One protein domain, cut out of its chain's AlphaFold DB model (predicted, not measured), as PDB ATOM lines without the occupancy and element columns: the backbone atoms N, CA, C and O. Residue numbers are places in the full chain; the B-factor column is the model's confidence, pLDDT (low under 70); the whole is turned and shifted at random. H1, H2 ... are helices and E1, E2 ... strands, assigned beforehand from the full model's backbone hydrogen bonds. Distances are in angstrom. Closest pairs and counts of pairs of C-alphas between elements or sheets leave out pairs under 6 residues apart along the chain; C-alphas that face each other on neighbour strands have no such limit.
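Overview. This is residues 15 to 159 of the 344 residues of an uncharacterized protein of Alteromonas sp. KUL106 (UniProt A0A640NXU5). What is seen first? A long, twisted sheet of five strands has H3 and H2 packed on one face and H1 on the other, while residues 40 to 46 stick out. What makes it up? The printed part has 145 residues, with E1, H1, H2, E2, E3, E4, E5 and H3 along the chain; the mixed sheet runs E2, E1, E3, E4, E5, and the class is mixed. How large is it? It is compact, with a radius of gyration of the C-alphas of 15.9 A, and elongated, spanning 51 by 31 by 26 A.

Arrangement. How do strands pair? E3 (residues 82 to 93), E4 (99 to 110) and E5 (113 to 125) form a meander of two hairpins, each strand antiparallel to the one before; N 87 and O 105 are 3.0 A apart, N 104 and O 120 2.9 A, within hydrogen-bond range. E1 (15 to 19) is parallel to E3, with N 18 and O 84 2.9 A apart, and E2 (72 to 75) to E1, with N 17 and O 74 3.0 A apart. Where are the helices? H3 (130 to 155) is over E4 and E5, the closest C-alphas to E5 being Glu 140 and Ala 122, 5.7 A; its residues 138 to 145 alone touch H2 (57 to 67), at a steep tilt of 58 degrees, closest at C-alphas 141 and 60, 5.8 A. H1 (24 to 35) is over E3 and E4, at a height over the sheet of 8.5 A; the domain has three layers, helices on both faces of the sheet, with H2 and H3 on one face and H1 on the other. What of unit and backbones? E1, H1, H2, E2 form a strand-helix-strand unit, two parallel strands joined through helices, with a right-handed crossover; O i to N i+4 pairs are within range throughout H1 and H2, and 20 of 22 in H3.

Along the chain. Which elements are long? E5 measures 38.0 A, H3 37.9 A, E4 36.3 A and E3 34.0 A. Where are anchors? C-alpha 15 opens E1 at (47.518, -4.374, 21.908), and C-alpha 155 ends H3 at (35.275, -16.098, 21.228).

Size, cuts and confidence. Is it unbroken? The printed part has no cut; H1 to H2 is the long link. Where is confidence low? Residues 36 to 48, 93 to 99 and 124 to 135 are under 70.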
ATOM      1  N   VAL A  15      48.575  -4.895  21.029       94.94
ATOM      2  CA  VAL A  15      47.518  -4.374  21.908       94.94
ATOM      3  C   VAL A  15      48.075  -3.284  22.811       94.94
ATOM      4  O   VAL A  15      49.100  -3.458  23.474       94.94
ATOM      5  N   SER A  16      47.411  -2.135  22.818       96.56
ATOM      6  CA  SER A  16      47.640  -1.078  23.799       96.56
ATOM      7  C   SER A  16      46.765  -1.314  25.026       96.56
ATOM      8  O   SER A  16      45.605  -1.674  24.876       96.56
ATOM      9  N   VAL A  17      47.306  -1.160  26.235       96.38
ATOM     10  CA  VAL A  17      46.583  -1.485  27.481       96.38
ATOM     11  C   VAL A  17      46.469  -0.256  28.366       96.38
ATOM     12  O   VAL A  17      47.473   0.411  28.617       96.38
ATOM     13  N   PHE A  18      45.270   0.003  28.876       96.06
ATOM     14  CA  PHE A  18      44.965   1.141  29.735       96.06
ATOM     15  C   PHE A  18      44.118   0.705  30.931       96.06
ATOM     16  O   PHE A  18      43.323  -0.231  30.829       96.06
ATOM     17  N   SER A  19      44.254   1.406  32.054       95.00
ATOM     18  CA  SER A  19      43.237   1.369  33.104       95.00
ATOM     19  C   SER A  19      42.084   2.311  32.751       95.00
ATOM     20  O   SER A  19      42.288   3.339  32.102       95.00
ATOM     21  N   THR A  20      40.871   1.960  33.166       95.25
ATOM     22  CA  THR A  20      39.671   2.780  32.959       95.25
ATOM     23  C   THR A  20      38.750   2.729  34.175       95.25
ATOM     24  O   THR A  20      38.928   1.906  35.071       95.25
ATOM     25  N   TYR A  21      37.752   3.611  34.196       94.12
ATOM     26  CA  TYR A  21      36.728   3.629  35.234       94.12
ATOM     27  C   TYR A  21      35.768   2.441  35.095       94.12
ATOM     28  O   TYR A  21      35.450   2.044  33.970       94.12
ATOM     29  N   PRO A  22      35.276   1.888  36.217       94.38
ATOM     30  CA  PRO A  22      34.333   0.779  36.193       94.38
ATOM     31  C   PRO A  22      32.984   1.196  35.606       94.38
ATOM     32  O   PRO A  22      32.473   2.279  35.893       94.38
ATOM     33  N   SER A  23      32.367   0.308  34.823       95.50
ATOM     34  CA  SER A  23      30.978   0.489  34.410       95.50
ATOM     35  C   SER A  23      30.010   0.375  35.595       95.50
ATOM     36  O   SER A  23      30.286  -0.284  36.606       95.50
ATOM     37  N   ASP A  24      28.804   0.931  35.433       94.50
ATOM     38  CA  ASP A  24      27.703   0.732  36.386       94.50
ATOM     39  C   ASP A  24      27.414  -0.760  36.609       94.50
ATOM     40  O   ASP A  24      27.070  -1.180  37.713       94.50
ATOM     41  N   ALA A  25      27.561  -1.587  35.569       93.88
ATOM     42  CA  ALA A  25      27.361  -3.026  35.669       93.88
ATOM     43  C   ALA A  25      28.411  -3.675  36.585       93.88
ATOM     44  O   ALA A  25      28.048  -4.479  37.445       93.88
ATOM     45  N   LEU A  26      29.687  -3.293  36.456       93.62
ATOM     46  CA  LEU A  26      30.762  -3.821  37.297       93.62
ATOM     47  C   LEU A  26      30.577  -3.408  38.769       93.62
ATOM     48  O   LEU A  26      30.684  -4.243  39.673       93.62
ATOM     49  N   LEU A  27      30.223  -2.141  39.014       91.88
ATOM     50  CA  LEU A  27      29.906  -1.637  40.355       91.88
ATOM     51  C   LEU A  27      28.711  -2.376  40.972       91.88
ATOM     52  O   LEU A  27      28.768  -2.805  42.128       91.88
ATOM     53  N   ASN A  28      27.649  -2.598  40.193       90.81
ATOM     54  CA  ASN A  28      26.472  -3.340  40.640       90.81
ATOM     55  C   ASN A  28      26.793  -4.803  40.979       90.81
ATOM     56  O   ASN A  28      26.266  -5.315  41.971       90.81
ATOM     57  N   SER A  29      27.675  -5.463  40.222       89.69
ATOM     58  CA  SER A  29      28.168  -6.812  40.539       89.69
ATOM     59  C   SER A  29      28.857  -6.839  41.908       89.69
ATOM     60  O   SER A  29      28.530  -7.672  42.761       89.69
ATOM     61  N   CYS A  30      29.724  -5.861  42.179       87.81
ATOM     62  CA  CYS A  30      30.405  -5.740  43.466       87.81
ATOM     63  C   CYS A  30      29.440  -5.427  44.626       87.81
ATOM     64  O   CYS A  30      29.487  -6.051  45.692       87.81
ATOM     65  N   HIS A  31      28.508  -4.494  44.429       86.69
ATOM     66  CA  HIS A  31      27.519  -4.133  45.446       86.69
ATOM     67  C   HIS A  31      26.521  -5.257  45.738       86.69
ATOM     68  O   HIS A  31      26.133  -5.441  46.892       86.69
ATOM     69  N   SER A  32      26.138  -6.045  44.734       84.31
ATOM     70  CA  SER A  32      25.277  -7.218  44.925       84.31
ATOM     71  C   SER A  32      25.970  -8.269  45.790       84.31
ATOM     72  O   SER A  32      25.361  -8.813  46.711       84.31
ATOM     73  N   GLN A  33      27.271  -8.484  45.579       79.25
ATOM     74  CA  GLN A  33      28.078  -9.375  46.411       79.25
ATOM     75  C   GLN A  33      28.117  -8.916  47.880       79.25
ATOM     76  O   GLN A  33      28.004  -9.741  48.787       79.25
ATOM     77  N   ARG A  34      28.179  -7.600  48.136       71.25
ATOM     78  CA  ARG A  34      28.077  -7.038  49.495       71.25
ATOM     79  C   ARG A  34      26.745  -7.380  50.172       71.25
ATOM     80  O   ARG A  34      26.733  -7.622  51.374       71.25
ATOM     81  N   GLN A  35      25.638  -7.389  49.430       70.19
ATOM     82  CA  GLN A  35      24.300  -7.639  49.984       70.19
ATOM     83  C   GLN A  35      24.054  -9.109  50.355       70.19
ATOM     84  O   GLN A  35      23.219  -9.382  51.214       70.19
ATOM     85  N   LEU A  36      24.777 -10.053  49.741       66.94
ATOM     86  CA  LEU A  36      24.651 -11.487  50.039       66.94
ATOM     87  C   LEU A  36      25.114 -11.847  51.455       66.94
ATOM     88  O   LEU A  36      24.703 -12.867  52.009       66.94
ATOM     89  N   ILE A  37      25.947 -11.006  52.059       61.97
ATOM     90  CA  ILE A  37      26.474 -11.223  53.396       61.97
ATOM     91  C   ILE A  37      25.741 -10.250  54.306       61.97
ATOM     92  O   ILE A  37      25.962  -9.043  54.253       61.97
ATOM     93  N   ASN A  38      24.864 -10.779  55.162       53.28
ATOM     94  CA  ASN A  38      24.341 -10.051  56.318       53.28
ATOM     95  C   ASN A  38      25.509  -9.769  57.274       53.28
ATOM     96  O   ASN A  38      25.675 -10.437  58.295       53.28
ATOM     97  N   VAL A  39      26.358  -8.804  56.924       54.22
ATOM     98  CA  VAL A  39      27.370  -8.266  57.823       54.22
ATOM     99  C   VAL A  39      26.585  -7.610  58.954       54.22
ATOM    100  O   VAL A  39      25.955  -6.567  58.775       54.22
ATOM    101  N   GLY A  40      26.522  -8.283  60.105       46.25
ATOM    102  CA  GLY A  40      25.862  -7.753  61.293       46.25
ATOM    103  C   GLY A  40      26.427  -6.374  61.677       46.25
ATOM    104  O   GLY A  40      27.535  -6.024  61.266       46.25
ATOM    105  N   PRO A  41      25.713  -5.589  62.506       46.53
ATOM    106  CA  PRO A  41      26.006  -4.171  62.749       46.53
ATOM    107  C   PRO A  41      27.370  -3.867  63.404       46.53
ATOM    108  O   PRO A  41      27.654  -2.710  63.692       46.53
ATOM    109  N   SER A  42      28.220  -4.867  63.657       47.34
ATOM    110  CA  SER A  42      29.514  -4.723  64.333       47.34
ATOM    111  C   SER A  42      30.729  -4.588  63.402       47.34
ATOM    112  O   SER A  42      31.840  -4.494  63.910       47.34
ATOM    113  N   TYR A  43      30.554  -4.602  62.076       47.31
ATOM    114  CA  TYR A  43      31.658  -4.575  61.091       47.31
ATOM    115  C   TYR A  43      31.591  -3.382  60.118       47.31
ATOM    116  O   TYR A  43      32.092  -3.455  59.001       47.31
ATOM    117  N   ASN A  44      30.917  -2.295  60.505       46.41
ATOM    118  CA  ASN A  44      30.251  -1.433  59.529       46.41
ATOM    119  C   ASN A  44      30.759   0.013  59.391       46.41
ATOM    120  O   ASN A  44      29.978   0.825  58.920       46.41
ATOM    121  N   ASP A  45      32.004   0.369  59.742       45.19
ATOM    122  CA  ASP A  45      32.419   1.790  59.612       45.19
ATOM    123  C   ASP A  45      33.843   2.082  59.096       45.19
ATOM    124  O   ASP A  45      34.209   3.249  58.997       45.19
ATOM    125  N   THR A  46      34.664   1.085  58.733       47.97
ATOM    126  CA  THR A  46      36.062   1.367  58.315       47.97
ATOM    127  C   THR A  46      36.608   0.599  57.111       47.97
ATOM    128  O   THR A  46      37.708   0.925  56.673       47.97
ATOM    129  N   LEU A  47      35.892  -0.379  56.538       56.47
ATOM    130  CA  LEU A  47      36.314  -1.000  55.275       56.47
ATOM    131  C   LEU A  47      35.617  -0.314  54.094       56.47
ATOM    132  O   LEU A  47      34.406  -0.457  53.917       56.47
ATOM    133  N   GLU A  48      36.389   0.397  53.270       63.09
ATOM    134  CA  GLU A  48      35.966   0.784  51.921       63.09
ATOM    135  C   GLU A  48      35.808  -0.494  51.081       63.09
ATOM    136  O   GLU A  48      36.776  -1.086  50.613       63.09
ATOM    137  N   LEU A  49      34.569  -0.977  50.961       73.75
ATOM    138  CA  LEU A  49      34.221  -2.111  50.103       73.75
ATOM    139  C   LEU A  49      33.961  -1.613  48.683       73.75
ATOM    140  O   LEU A  49      33.342  -0.563  48.513       73.75
ATOM    141  N   CYS A  50      34.332  -2.414  47.682       83.06
ATOM    142  CA  CYS A  50      34.203  -2.042  46.268       83.06
ATOM    143  C   CYS A  50      34.978  -0.766  45.901       83.06
ATOM    144  O   CYS A  50      34.505   0.026  45.094       83.06
ATOM    145  N   SER A  51      36.161  -0.570  46.490       87.31
ATOM    146  CA  SER A  51      37.123   0.425  46.027       87.31
ATOM    147  C   SER A  51      37.553   0.132  44.589       87.31
ATOM    148  O   SER A  51      37.871  -1.012  44.242       87.31
ATOM    149  N   GLU A  52      37.578   1.180  43.776       89.75
ATOM    150  CA  GLU A  52      38.199   1.179  42.453       89.75
ATOM    151  C   GLU A  52      39.706   0.910  42.576       89.75
ATOM    152  O   GLU A  52      40.311   1.191  43.612       89.75
ATOM    153  N   ASP A  53      40.304   0.317  41.544       88.88
ATOM    154  CA  ASP A  53      41.736  -0.002  41.487       88.88
ATOM    155  C   ASP A  53      42.245  -0.861  42.671       88.88
ATOM    156  O   ASP A  53      43.424  -0.832  43.032       88.88
ATOM    157  N   ALA A  54      41.373  -1.702  43.248       88.00
ATOM    158  CA  ALA A  54      41.715  -2.633  44.335       88.00
ATOM    159  C   ALA A  54      42.942  -3.526  44.026       88.00
ATOM    160  O   ALA A  54      43.748  -3.861  44.902       88.00
ATOM    161  N   ILE A  55      43.124  -3.880  42.754       89.94
ATOM    162  CA  ILE A  55      44.373  -4.364  42.174       89.94
ATOM    163  C   ILE A  55      44.969  -3.221  41.346       89.94
ATOM    164  O   ILE A  55      44.318  -2.714  40.441       89.94
ATOM    165  N   SER A  56      46.221  -2.845  41.620       91.12
ATOM    166  CA  SER A  56      46.906  -1.803  40.848       91.12
ATOM    167  C   SER A  56      47.022  -2.183  39.359       91.12
ATOM    168  O   SER A  56      47.477  -3.302  39.084       91.12
ATOM    169  N   PRO A  57      46.772  -1.256  38.418       92.12
ATOM    170  CA  PRO A  57      46.890  -1.492  36.973       92.12
ATOM    171  C   PRO A  57      48.201  -2.158  36.520       92.12
ATOM    172  O   PRO A  57      48.189  -3.081  35.703       92.12
ATOM    173  N   ASP A  58      49.335  -1.784  37.123       92.88
ATOM    174  CA  ASP A  58      50.653  -2.347  36.792       92.88
ATOM    175  C   ASP A  58      50.745  -3.866  37.012       92.88
ATOM    176  O   ASP A  58      51.530  -4.546  36.351       92.88
ATOM    177  N   ARG A  59      49.919  -4.431  37.905       93.31
ATOM    178  CA  ARG A  59      49.849  -5.886  38.127       93.31
ATOM    179  C   ARG A  59      49.175  -6.590  36.956       93.31
ATOM    180  O   ARG A  59      49.694  -7.604  36.501       93.31
ATOM    181  N   PHE A  60      48.081  -6.040  36.428       95.38
ATOM    182  CA  PHE A  60      47.447  -6.577  35.220       95.38
ATOM    183  C   PHE A  60      48.392  -6.501  34.023       95.38
ATOM    184  O   PHE A  60      48.538  -7.480  33.297       95.38
ATOM    185  N   ILE A  61      49.090  -5.374  33.855       94.19
ATOM    186  CA  ILE A  61      50.078  -5.193  32.784       94.19
ATOM    187  C   ILE A  61      51.208  -6.216  32.894       94.19
ATOM    188  O   ILE A  61      51.575  -6.830  31.891       94.19
ATOM    189  N   LYS A  62      51.748  -6.426  34.101       94.19
ATOM    190  CA  LYS A  62      52.791  -7.426  34.343       94.19
ATOM    191  C   LYS A  62      52.315  -8.821  33.933       94.19
ATOM    192  O   LYS A  62      52.981  -9.467  33.133       94.19
ATOM    193  N   VAL A  63      51.147  -9.242  34.419       94.62
ATOM    194  CA  VAL A  63      50.559 -10.555  34.111       94.62
ATOM    195  C   VAL A  63      50.300 -10.722  32.608       94.62
ATOM    196  O   VAL A  63      50.630 -11.757  32.033       94.62
ATOM    197  N   LEU A  64      49.745  -9.703  31.945       94.31
ATOM    198  CA  LEU A  64      49.522  -9.716  30.495       94.31
ATOM    199  C   LEU A  64      50.836  -9.845  29.720       94.31
ATOM    200  O   LEU A  64      50.909 -10.625  28.774       94.31
ATOM    201  N   SER A  65      51.875  -9.122  30.134       92.12
ATOM    202  CA  SER A  65      53.208  -9.203  29.531       92.12
ATOM    203  C   SER A  65      53.821 -10.599  29.699       92.12
ATOM    204  O   SER A  65      54.322 -11.185  28.741       92.12
ATOM    205  N   GLU A  66      53.718 -11.174  30.899       93.25
ATOM    206  CA  GLU A  66      54.251 -12.503  31.227       93.25
ATOM    207  C   GLU A  66      53.469 -13.650  30.570       93.25
ATOM    208  O   GLU A  66      54.028 -14.730  30.380       93.25
ATOM    209  N   SER A  67      52.213 -13.422  30.165       91.00
ATOM    210  CA  SER A  67      51.410 -14.424  29.449       91.00
ATOM    211  C   SER A  67      52.019 -14.841  28.105       91.00
ATOM    212  O   SER A  67      51.805 -15.964  27.657       91.00
ATOM    213  N   GLY A  68      52.771 -13.943  27.456       88.94
ATOM    214  CA  GLY A  68      53.363 -14.181  26.138       88.94
ATOM    215  C   GLY A  68      52.349 -14.324  24.996       88.94
ATOM    216  O   GLY A  68      52.720 -14.785  23.919       88.94
ATOM    217  N   GLU A  69      51.084 -13.953  25.208       90.19
ATOM    218  CA  GLU A  69      50.020 -14.140  24.213       90.19
ATOM    219  C   GLU A  69      50.053 -13.098  23.084       90.19
ATOM    220  O   GLU A  69      49.593 -13.409  21.990       90.19
ATOM    221  N   PHE A  70      50.618 -11.903  23.320       90.81
ATOM    222  CA  PHE A  70      50.584 -10.748  22.405       90.81
ATOM    223  C   PHE A  70      51.925 -10.493  21.705       90.81
ATOM    224  O   PHE A  70      52.981 -10.532  22.336       90.81
ATOM    225  N   SER A  71      51.888 -10.134  20.415       87.50
ATOM    226  CA  SER A  71      53.101  -9.814  19.636       87.50
ATOM    227  C   SER A  71      53.774  -8.516  20.075       87.50
ATOM    228  O   SER A  71      54.994  -8.376  19.983       87.50
ATOM    229  N   ASN A  72      52.974  -7.554  20.536       89.19
ATOM    230  CA  ASN A  72      53.432  -6.254  21.006       89.19
ATOM    231  C   ASN A  72      52.430  -5.683  22.017       89.19
ATOM    232  O   ASN A  72      51.379  -5.176  21.629       89.19
ATOM    233  N   LEU A  73      52.765  -5.737  23.305       92.19
ATOM    234  CA  LEU A  73      51.975  -5.110  24.362       92.19
ATOM    235  C   LEU A  73      52.513  -3.700  24.639       92.19
ATOM    236  O   LEU A  73      53.696  -3.542  24.942       92.19
ATOM    237  N   ARG A  74      51.661  -2.673  24.550       93.38
ATOM    238  CA  ARG A  74      52.027  -1.273  24.830       93.38
ATOM    239  C   ARG A  74      51.232  -0.713  26.011       93.38
ATOM    240  O   ARG A  74      50.120  -0.222  25.816       93.38
ATOM    241  N   PRO A  75      51.780  -0.758  27.235       92.56
ATOM    242  CA  PRO A  75      51.129  -0.157  28.393       92.56
ATOM    243  C   PRO A  75      51.042   1.363  28.239       92.56
ATOM    244  O   PRO A  75      52.057   2.007  27.969       92.56
ATOM    245  N   TYR A  76      49.843   1.920  28.410       88.88
ATOM    246  CA  TYR A  76      49.542   3.357  28.361       88.88
ATOM    247  C   TYR A  76      50.047   4.083  27.101       88.88
ATOM    248  O   TYR A  76      50.288   5.290  27.122       88.88
ATOM    249  N   GLY A  77      50.263   3.344  26.012       85.12
ATOM    250  CA  GLY A  77      50.859   3.853  24.784       85.12
ATOM    251  C   GLY A  77      49.892   3.779  23.615       85.12
ATOM    252  O   GLY A  77      49.127   2.830  23.493       85.12
ATOM    253  N   GLU A  78      49.975   4.744  22.710       81.94
ATOM    254  CA  GLU A  78      49.191   4.751  21.476       81.94
ATOM    255  C   GLU A  78      49.874   3.949  20.347       81.94
ATOM    256  O   GLU A  78      51.046   3.537  20.419       81.94
ATOM    257  N   GLY A  79      49.133   3.760  19.254       81.06
ATOM    258  CA  GLY A  79      49.667   3.294  17.972       81.06
ATOM    259  C   GLY A  79      49.474   1.810  17.668       81.06
ATOM    260  O   GLY A  79      49.983   1.355  16.645       81.06
ATOM    261  N   ASN A  80      48.758   1.064  18.512       92.25
ATOM    262  CA  ASN A  80      48.161  -0.212  18.119       92.25
ATOM    263  C   ASN A  80      46.695   0.016  17.723       92.25
ATOM    264  O   ASN A  80      46.038   0.889  18.280       92.25
ATOM    265  N   ASP A  81      46.180  -0.780  16.783       94.06
ATOM    266  CA  ASP A  81      44.765  -0.712  16.390       94.06
ATOM    267  C   ASP A  81      43.831  -1.251  17.483       94.06
ATOM    268  O   ASP A  81      42.696  -0.796  17.588       94.06
ATOM    269  N   TYR A  82      44.296  -2.222  18.277       96.25
ATOM    270  CA  TYR A  82      43.542  -2.787  19.392       96.25
ATOM    271  C   TYR A  82      43.924  -2.125  20.712       96.25
ATOM    272  O   TYR A  82      45.109  -2.007  21.043       96.25
ATOM    273  N   GLU A  83      42.909  -1.785  21.497       96.88
ATOM    274  CA  GLU A  83      43.045  -1.175  22.816       96.88
ATOM    275  C   GLU A  83      42.267  -2.007  23.837       96.88
ATOM    276  O   GLU A  83      41.098  -2.322  23.634       96.88
ATOM    277  N   LEU A  84      42.926  -2.394  24.926       97.56
ATOM    278  CA  LEU A  84      42.332  -3.105  26.048       97.56
ATOM    279  C   LEU A  84      42.212  -2.150  27.229       97.56
ATOM    280  O   LEU A  84      43.221  -1.706  27.781       97.56
ATOM    281  N   LEU A  85      40.980  -1.867  27.627       97.56
ATOM    282  CA  LEU A  85      40.667  -1.074  28.805       97.56
ATOM    283  C   LEU A  85      40.303  -2.018  29.949       97.56
ATOM    284  O   LEU A  85      39.440  -2.881  29.789       97.56
ATOM    285  N   ILE A  86      40.968  -1.863  31.090       97.94
ATOM    286  CA  ILE A  86      40.763  -2.704  32.271       97.94
ATOM    287  C   ILE A  86      40.248  -1.826  33.404       97.94
ATOM    288  O   ILE A  86      40.930  -0.891  33.820       97.94
ATOM    289  N   ALA A  87      39.062  -2.138  33.910       97.31
ATOM    290  CA  ALA A  87      38.560  -1.587  35.162       97.31
ATOM    291  C   ALA A  87      38.494  -2.692  36.207       97.31
ATOM    292  O   ALA A  87      38.173  -3.834  35.881       97.31
ATOM    293  N   ASN A  88      38.746  -2.372  37.473       95.25
ATOM    294  CA  ASN A  88      38.583  -3.344  38.546       95.25
ATOM    295  C   ASN A  88      38.090  -2.713  39.843       95.25
ATOM    296  O   ASN A  88      38.450  -1.593  40.194       95.25
ATOM    297  N   VAL A  89      37.289  -3.482  40.578       92.12
ATOM    298  CA  VAL A  89      36.700  -3.090  41.862       92.12
ATOM    299  C   VAL A  89      36.790  -4.240  42.863       92.12
ATOM    300  O   VAL A  89      36.649  -5.412  42.516       92.12
ATOM    301  N   GLY A  90      37.007  -3.906  44.128       85.38
ATOM    302  CA  GLY A  90      37.094  -4.857  45.241       85.38
ATOM    303  C   GLY A  90      37.547  -4.130  46.505       85.38
ATOM    304  O   GLY A  90      37.465  -2.921  46.554       85.38
ATOM    305  N   ALA A  91      37.978  -4.747  47.595       71.00
ATOM    306  CA  ALA A  91      37.723  -6.114  48.013       71.00
ATOM    307  C   ALA A  91      36.264  -6.219  48.495       71.00
ATOM    308  O   ALA A  91      35.923  -5.744  49.579       71.00
ATOM    309  N   ALA A  92      35.377  -6.800  47.685       70.56
ATOM    310  CA  ALA A  92      34.025  -7.121  48.144       70.56
ATOM    311  C   ALA A  92      34.091  -8.303  49.123       70.56
ATOM    312  O   ALA A  92      34.931  -9.183  48.938       70.56
ATOM    313  N   PRO A  93      33.215  -8.393  50.132       65.44
ATOM    314  CA  PRO A  93      33.238  -9.530  51.038       65.44
ATOM    315  C   PRO A  93      32.776 -10.807  50.302       65.44
ATOM    316  O   PRO A  93      31.795 -10.804  49.557       65.44
ATOM    317  N   GLY A  94      33.514 -11.904  50.473       60.34
ATOM    318  CA  GLY A  94      33.200 -13.239  49.953       60.34
ATOM    319  C   GLY A  94      32.338 -14.056  50.924       60.34
ATOM    320  O   GLY A  94      32.112 -13.642  52.055       60.34
ATOM    321  N   GLU A  95      31.847 -15.230  50.506       58.09
ATOM    322  CA  GLU A  95      30.873 -16.039  51.279       58.09
ATOM    323  C   GLU A  95      31.316 -16.381  52.715       58.09
ATOM    324  O   GLU A  95      30.483 -16.623  53.593       58.09
ATOM    325  N   HIS A  96      32.622 -16.360  52.978       57.09
ATOM    326  CA  HIS A  96      33.186 -16.485  54.313       57.09
ATOM    327  C   HIS A  96      33.857 -15.171  54.753       57.09
ATOM    328  O   HIS A  96      34.448 -14.485  53.923       57.09
ATOM    329  N   PRO A  97      33.881 -14.845  56.063       55.28
ATOM    330  CA  PRO A  97      34.444 -13.588  56.588       55.28
ATOM    331  C   PRO A  97      35.920 -13.330  56.252       55.28
ATOM    332  O   PRO A  97      36.409 -12.224  56.456       55.28
ATOM    333  N   ARG A  98      36.635 -14.362  55.792       59.78
ATOM    334  CA  ARG A  98      38.033 -14.313  55.358       59.78
ATOM    335  C   ARG A  98      38.190 -14.405  53.845       59.78
ATOM    336  O   ARG A  98      39.282 -14.668  53.395       59.78
ATOM    337  N   HIS A  99      37.143 -14.266  53.048       66.88
ATOM    338  CA  HIS A  99      37.265 -14.255  51.590       66.88
ATOM    339  C   HIS A  99      36.998 -12.840  51.100       66.88
ATOM    340  O   HIS A  99      36.027 -12.219  51.532       66.88
ATOM    341  N   ALA A 100      37.837 -12.339  50.203       75.81
ATOM    342  CA  ALA A 100      37.531 -11.156  49.412       75.81
ATOM    343  C   ALA A 100      37.319 -11.575  47.964       75.81
ATOM    344  O   ALA A 100      37.994 -12.470  47.463       75.81
ATOM    345  N   LYS A 101      36.370 -10.918  47.303       84.44
ATOM    346  CA  LYS A 101      36.213 -10.986  45.859       84.44
ATOM    347  C   LYS A 101      36.717  -9.707  45.209       84.44
ATOM    348  O   LYS A 101      36.405  -8.602  45.661       84.44
ATOM    349  N   GLN A 102      37.437  -9.891  44.117       89.44
ATOM    350  CA  GLN A 102      37.802  -8.871  43.150       89.44
ATOM    351  C   GLN A 102      36.963  -9.066  41.899       89.44
ATOM    352  O   GLN A 102      36.680 -10.197  41.503       89.44
ATOM    353  N   PHE A 103      36.616  -7.966  41.255       93.25
ATOM    354  CA  PHE A 103      35.938  -7.956  39.972       93.25
ATOM    355  C   PHE A 103      36.765  -7.137  38.994       93.25
ATOM    356  O   PHE A 103      37.309  -6.099  39.372       93.25
ATOM    357  N   ALA A 104      36.842  -7.584  37.748       96.69
ATOM    358  CA  ALA A 104      37.419  -6.816  36.660       96.69
ATOM    359  C   ALA A 104      36.523  -6.863  35.423       96.69
ATOM    360  O   ALA A 104      35.888  -7.876  35.136       96.69
ATOM    361  N   GLU A 105      36.498  -5.758  34.696       98.19
ATOM    362  CA  GLU A 105      35.886  -5.618  33.383       98.19
ATOM    363  C   GLU A 105      36.988  -5.365  32.362       98.19
ATOM    364  O   GLU A 105      37.852  -4.508  32.562       98.19
ATOM    365  N   PHE A 106      36.952  -6.133  31.280       98.25
ATOM    366  CA  PHE A 106      37.858  -6.010  30.152       98.25
ATOM    367  C   PHE A 106      37.052  -5.550  28.950       98.25
ATOM    368  O   PHE A 106      36.203  -6.290  28.450       98.25
ATOM    369  N   THR A 107      37.342  -4.344  28.479       98.31
ATOM    370  CA  THR A 107      36.713  -3.765  27.294       98.31
ATOM    371  C   THR A 107      37.744  -3.698  26.179       98.31
ATOM    372  O   THR A 107      38.748  -2.995  26.290       98.31
ATOM    373  N   LEU A 108      37.509  -4.452  25.108       97.88
ATOM    374  CA  LEU A 108      38.350  -4.471  23.919       97.88
ATOM    375  C   LEU A 108      37.776  -3.519  22.874       97.88
ATOM    376  O   LEU A 108      36.604  -3.605  22.498       97.88
ATOM    377  N   GLN A 109      38.631  -2.644  22.364       97.44
ATOM    378  CA  GLN A 109      38.305  -1.696  21.313       97.44
ATOM    379  C   GLN A 109      39.196  -1.915  20.092       97.44
ATOM    380  O   GLN A 109      40.346  -2.342  20.207       97.44
ATOM    381  N   TRP A 110      38.663  -1.595  18.917       96.44
ATOM    382  CA  TRP A 110      39.416  -1.471  17.676       96.44
ATOM    383  C   TRP A 110      39.268  -0.049  17.139       96.44
ATOM    384  O   TRP A 110      38.163   0.377  16.798       96.44
ATOM    385  N   ARG A 111      40.376   0.701  17.099       93.62
ATOM    386  CA  ARG A 111      40.429   2.127  16.727       93.62
ATOM    387  C   ARG A 111      39.362   2.962  17.456       93.62
ATOM    388  O   ARG A 111      38.644   3.744  16.833       93.62
ATOM    389  N   GLY A 112      39.232   2.748  18.768       92.81
ATOM    390  CA  GLY A 112      38.267   3.427  19.641       92.81
ATOM    391  C   GLY A 112      36.814   2.939  19.551       92.81
ATOM    392  O   GLY A 112      35.948   3.491  20.227       92.81
ATOM    393  N   ILE A 113      36.508   1.922  18.735       94.81
ATOM    394  CA  ILE A 113      35.180   1.295  18.685       94.81
ATOM    395  C   ILE A 113      35.191   0.062  19.580       94.81
ATOM    396  O   ILE A 113      35.970  -0.856  19.345       94.81
ATOM    397  N   GLU A 114      34.309   0.015  20.575       96.75
ATOM    398  CA  GLU A 114      34.112  -1.174  21.406       96.75
ATOM    399  C   GLU A 114      33.639  -2.371  20.571       96.75
ATOM    400  O   GLU A 114      32.657  -2.278  19.829       96.75
ATOM    401  N   ILE A 115      34.358  -3.490  20.692       97.38
ATOM    402  CA  ILE A 115      34.068  -4.747  19.989       97.38
ATOM    403  C   ILE A 115      33.789  -5.916  20.939       97.38
ATOM    404  O   ILE A 115      33.174  -6.890  20.513       97.38
ATOM    405  N   ASP A 116      34.210  -5.826  22.202       98.00
ATOM    406  CA  ASP A 116      33.860  -6.762  23.277       98.00
ATOM    407  C   ASP A 116      33.939  -6.044  24.631       98.00
ATOM    408  O   ASP A 116      34.813  -5.200  24.834       98.00
ATOM    409  N   SER A 117      33.059  -6.405  25.563       97.38
ATOM    410  CA  SER A 117      33.166  -6.013  26.968       97.38
ATOM    411  C   SER A 117      32.682  -7.161  27.849       97.38
ATOM    412  O   SER A 117      31.560  -7.654  27.694       97.38
ATOM    413  N   SER A 118      33.552  -7.638  28.738       97.25
ATOM    414  CA  SER A 118      33.312  -8.841  29.536       97.25
ATOM    415  C   SER A 118      33.812  -8.693  30.976       97.25
ATOM    416  O   SER A 118      34.872  -8.126  31.240       97.25
ATOM    417  N   GLN A 119      33.024  -9.203  31.929       97.06
ATOM    418  CA  GLN A 119      33.281  -9.094  33.369       97.06
ATOM    419  C   GLN A 119      33.674 -10.441  33.969       97.06
ATOM    420  O   GLN A 119      33.077 -11.472  33.655       97.06
ATOM    421  N   PHE A 120      34.638 -10.417  34.885       95.62
ATOM    422  CA  PHE A 120      35.150 -11.595  35.578       95.62
ATOM    423  C   PHE A 120      35.331 -11.291  37.062       95.62
ATOM    424  O   PHE A 120      35.698 -10.179  37.438       95.62
ATOM    425  N   ASP A 121      35.115 -12.293  37.909       91.94
ATOM    426  CA  ASP A 121      35.438 -12.231  39.330       91.94
ATOM    427  C   ASP A 121      36.583 -13.186  39.693       91.94
ATOM    428  O   ASP A 121      36.867 -14.157  38.991       91.94
ATOM    429  N   ALA A 122      37.256 -12.901  40.799       88.56
ATOM    430  CA  ALA A 122      38.261 -13.745  41.432       88.56
ATOM    431  C   ALA A 122      38.145 -13.604  42.953       88.56
ATOM    432  O   ALA A 122      37.672 -12.583  43.439       88.56
ATOM    433  N   GLY A 123      38.564 -14.612  43.714       77.81
ATOM    434  CA  GLY A 123      38.644 -14.507  45.170       77.81
ATOM    435  C   GLY A 123      39.295 -15.730  45.808       77.81
ATOM    436  O   GLY A 123      39.077 -16.854  45.351       77.81
ATOM    437  N   GLU A 124      40.088 -15.500  46.855       67.00
ATOM    438  CA  GLU A 124      40.723 -16.523  47.701       67.00
ATOM    439  C   GLU A 124      40.560 -16.189  49.204       67.00
ATOM    440  O   GLU A 124      40.123 -15.097  49.584       67.00
ATOM    441  N   GLU A 125      40.927 -17.141  50.075       61.66
ATOM    442  CA  GLU A 125      41.057 -16.909  51.519       61.66
ATOM    443  C   GLU A 125      42.147 -15.871  51.817       61.66
ATOM    444  O   GLU A 125      43.331 -16.102  51.587       61.66
ATOM    445  N   ILE A 126      41.743 -14.746  52.398       59.75
ATOM    446  CA  ILE A 126      42.593 -13.766  53.060       59.75
ATOM    447  C   ILE A 126      43.261 -14.440  54.261       59.75
ATOM    448  O   ILE A 126      42.613 -14.844  55.234       59.75
ATOM    449  N   THR A 127      44.583 -14.504  54.212       54.16
ATOM    450  CA  THR A 127      45.446 -14.816  55.345       54.16
ATOM    451  C   THR A 127      46.020 -13.508  55.915       54.16
ATOM    452  O   THR A 127      46.363 -12.593  55.172       54.16
ATOM    453  N   ASP A 128      46.080 -13.375  57.248       54.09
ATOM    454  CA  ASP A 128      46.317 -12.109  57.985       54.09
ATOM    455  C   ASP A 128      47.739 -11.495  57.836       54.09
ATOM    456  O   ASP A 128      48.149 -10.649  58.632       54.09
ATOM    457  N   ASN A 129      48.532 -11.912  56.847       56.22
ATOM    458  CA  ASN A 129      49.930 -11.510  56.689       56.22
ATOM    459  C   ASN A 129      50.091 -10.479  55.554       56.22
ATOM    460  O   ASN A 129      49.739 -10.735  54.406       56.22
ATOM    461  N   SER A 130      50.690  -9.318  55.828       52.91
ATOM    462  CA  SER A 130      50.815  -8.221  54.843       52.91
ATOM    463  C   SER A 130      51.646  -8.578  53.600       52.91
ATOM    464  O   SER A 130      51.357  -8.100  52.504       52.91
ATOM    465  N   ASN A 131      52.647  -9.456  53.741       57.03
ATOM    466  CA  ASN A 131      53.396 -10.005  52.604       57.03
ATOM    467  C   ASN A 131      52.545 -10.958  51.749       57.03
ATOM    468  O   ASN A 131      52.794 -11.090  50.553       57.03
ATOM    469  N   GLU A 132      51.544 -11.610  52.342       58.31
ATOM    470  CA  GLU A 132      50.622 -12.492  51.627       58.31
ATOM    471  C   GLU A 132      49.599 -11.675  50.841       58.31
ATOM    472  O   GLU A 132      49.303 -12.045  49.718       58.31
ATOM    473  N   GLN A 133      49.181 -10.499  51.317       60.06
ATOM    474  CA  GLN A 133      48.230  -9.645  50.593       60.06
ATOM    475  C   GLN A 133      48.753  -9.165  49.225       60.06
ATOM    476  O   GLN A 133      48.007  -9.142  48.248       60.06
ATOM    477  N   SER A 134      50.047  -8.840  49.107       59.25
ATOM    478  CA  SER A 134      50.638  -8.523  47.795       59.25
ATOM    479  C   SER A 134      50.692  -9.743  46.870       59.25
ATOM    480  O   SER A 134      50.550  -9.583  45.659       59.25
ATOM    481  N   LEU A 135      50.903 -10.940  47.426       61.44
ATOM    482  CA  LEU A 135      50.890 -12.200  46.678       61.44
ATOM    483  C   LEU A 135      49.459 -12.594  46.275       61.44
ATOM    484  O   LEU A 135      49.264 -13.143  45.196       61.44
ATOM    485  N   THR A 136      48.460 -12.281  47.101       74.06
ATOM    486  CA  THR A 136      47.040 -12.513  46.820       74.06
ATOM    487  C   THR A 136      46.576 -11.655  45.650       74.06
ATOM    488  O   THR A 136      46.044 -12.205  44.693       74.06
ATOM    489  N   ASN A 137      46.879 -10.351  45.629       80.56
ATOM    490  CA  ASN A 137      46.478  -9.492  44.506       80.56
ATOM    491  C   ASN A 137      47.159  -9.889  43.181       80.56
ATOM    492  O   ASN A 137      46.576  -9.711  42.113       80.56
ATOM    493  N   GLU A 138      48.390 -10.413  43.223       84.12
ATOM    494  CA  GLU A 138      49.074 -10.937  42.031       84.12
ATOM    495  C   GLU A 138      48.404 -12.218  41.513       84.12
ATOM    496  O   GLU A 138      48.143 -12.335  40.316       84.12
ATOM    497  N   LYS A 139      48.037 -13.144  42.407       87.56
ATOM    498  CA  LYS A 139      47.261 -14.340  42.046       87.56
ATOM    499  C   LYS A 139      45.867 -14.004  41.519       87.56
ATOM    500  O   LYS A 139      45.419 -14.619  40.556       87.56
ATOM    501  N   GLU A 140      45.180 -13.043  42.129       89.81
ATOM    502  CA  GLU A 140      43.855 -12.596  41.690       89.81
ATOM    503  C   GLU A 140      43.930 -11.964  40.295       89.81
ATOM    504  O   GLU A 140      43.148 -12.335  39.421       89.81
ATOM    505  N   ALA A 141      44.920 -11.097  40.046       92.81
ATOM    506  CA  ALA A 141      45.185 -10.557  38.713       92.81
ATOM    507  C   ALA A 141      45.473 -11.678  37.701       92.81
ATOM    508  O   ALA A 141      44.898 -11.687  36.613       92.81
ATOM    509  N   GLN A 142      46.304 -12.659  38.073       94.12
ATOM    510  CA  GLN A 142      46.586 -13.831  37.243       94.12
ATOM    511  C   GLN A 142      45.312 -14.600  36.889       94.12
ATOM    512  O   GLN A 142      45.123 -14.964  35.728       94.12
ATOM    513  N   LEU A 143      44.428 -14.845  37.859       93.81
ATOM    514  CA  LEU A 143      43.182 -15.573  37.633       93.81
ATOM    515  C   LEU A 143      42.234 -14.799  36.708       93.81
ATOM    516  O   LEU A 143      41.690 -15.389  35.776       93.81
ATOM    517  N   LEU A 144      42.074 -13.491  36.932       95.81
ATOM    518  CA  LEU A 144      41.242 -12.616  36.103       95.81
ATOM    519  C   LEU A 144      41.745 -12.576  34.654       95.81
ATOM    520  O   LEU A 144      40.969 -12.837  33.736       95.81
ATOM    521  N   ILE A 145      43.046 -12.346  34.444       96.38
ATOM    522  CA  ILE A 145      43.647 -12.360  33.101       96.38
ATOM    523  C   ILE A 145      43.517 -13.735  32.451       96.38
ATOM    524  O   ILE A 145      43.186 -13.818  31.275       96.38
ATOM    525  N   THR A 146      43.737 -14.820  33.195       95.50
ATOM    526  CA  THR A 146      43.627 -16.178  32.640       95.50
ATOM    527  C   THR A 146      42.207 -16.461  32.145       95.50
ATOM    528  O   THR A 146      42.042 -16.982  31.044       95.50
ATOM    529  N   ARG A 147      41.184 -16.072  32.916       96.38
ATOM    530  CA  ARG A 147      39.773 -16.215  32.519       96.38
ATOM    531  C   ARG A 147      39.429 -15.351  31.308       96.38
ATOM    532  O   ARG A 147      38.764 -15.826  30.391       96.38
ATOM    533  N   TRP A 148      39.919 -14.113  31.270       97.19
ATOM    534  CA  TRP A 148      39.727 -13.253  30.106       97.19
ATOM    535  C   TRP A 148      40.425 -13.812  28.859       97.19
ATOM    536  O   TRP A 148      39.813 -13.881  27.801       97.19
ATOM    537  N   LEU A 149      41.662 -14.304  28.967       95.94
ATOM    538  CA  LEU A 149      42.374 -14.941  27.853       95.94
ATOM    539  C   LEU A 149      41.684 -16.224  27.368       95.94
ATOM    540  O   LEU A 149      41.716 -16.535  26.176       95.94
ATOM    541  N   GLU A 150      41.044 -16.973  28.266       95.81
ATOM    542  CA  GLU A 150      40.201 -18.104  27.887       95.81
ATOM    543  C   GLU A 150      38.991 -17.638  27.061       95.81
ATOM    544  O   GLU A 150      38.762 -18.179  25.977       95.81
ATOM    545  N   HIS A 151      38.288 -16.585  27.497       96.94
ATOM    546  CA  HIS A 151      37.219 -15.944  26.714       96.94
ATOM    547  C   HIS A 151      37.722 -15.443  25.356       96.94
ATOM    548  O   HIS A 151      37.103 -15.726  24.331       96.94
ATOM    549  N   VAL A 152      38.886 -14.787  25.315       96.06
ATOM    550  CA  VAL A 152      39.528 -14.309  24.081       96.06
ATOM    551  C   VAL A 152      39.697 -15.446  23.072       96.06
ATOM    552  O   VAL A 152      39.363 -15.288  21.895       96.06
ATOM    553  N   LYS A 153      40.200 -16.600  23.526       94.56
ATOM    554  CA  LYS A 153      40.444 -17.778  22.681       94.56
ATOM    555  C   LYS A 153      39.148 -18.455  22.246       94.56
ATOM    556  O   LYS A 153      39.044 -18.852  21.088       94.56
ATOM    557  N   GLN A 154      38.171 -18.579  23.142       95.25
ATOM    558  CA  GLN A 154      36.878 -19.205  22.844       95.25
ATOM    559  C   GLN A 154      36.041 -18.368  21.868       95.25
ATOM    560  O   GLN A 154      35.449 -18.915  20.940       95.25
ATOM    561  N   SER A 155      36.034 -17.047  22.051       95.44
ATOM    562  CA  SER A 155      35.275 -16.098  21.228       95.44
ATOM    563  C   SER A 155      36.018 -15.680  19.956       95.44
ATOM    564  O   SER A 155      35.417 -15.122  19.040       95.44
ATOM    565  N   GLY A 156      37.325 -15.952  19.873       95.31
ATOM    566  CA  GLY A 156      38.153 -15.592  18.725       95.31
ATOM    567  C   GLY A 156      38.289 -14.081  18.535       95.31
ATOM    568  O   GLY A 156      38.299 -13.625  17.392       95.31
ATOM    569  N   LEU A 157      38.395 -13.309  19.627       95.88
ATOM    570  CA  LEU A 157      38.292 -11.835  19.612       95.88
ATOM    571  C   LEU A 157      39.296 -11.135  18.676       95.88
ATOM    572  O   LEU A 157      39.023 -10.051  18.173       95.88
ATOM    573  N   PHE A 158      40.441 -11.765  18.403       94.69
ATOM    574  CA  PHE A 158      41.494 -11.229  17.527       94.69
ATOM    575  C   PHE A 158      41.519 -11.860  16.126       94.69
ATOM    576  O   PHE A 158      42.505 -11.736  15.397       94.69
ATOM    577  N   THR A 159      40.450 -12.559  15.739       94.44
ATOM    578  CA  THR A 159      40.280 -13.079  14.377       94.44
ATOM    579  C   THR A 159      39.640 -12.030  13.471       94.44
ATOM    580  O   THR A 159      38.782 -11.256  13.902       94.44
TER     581      THR A 159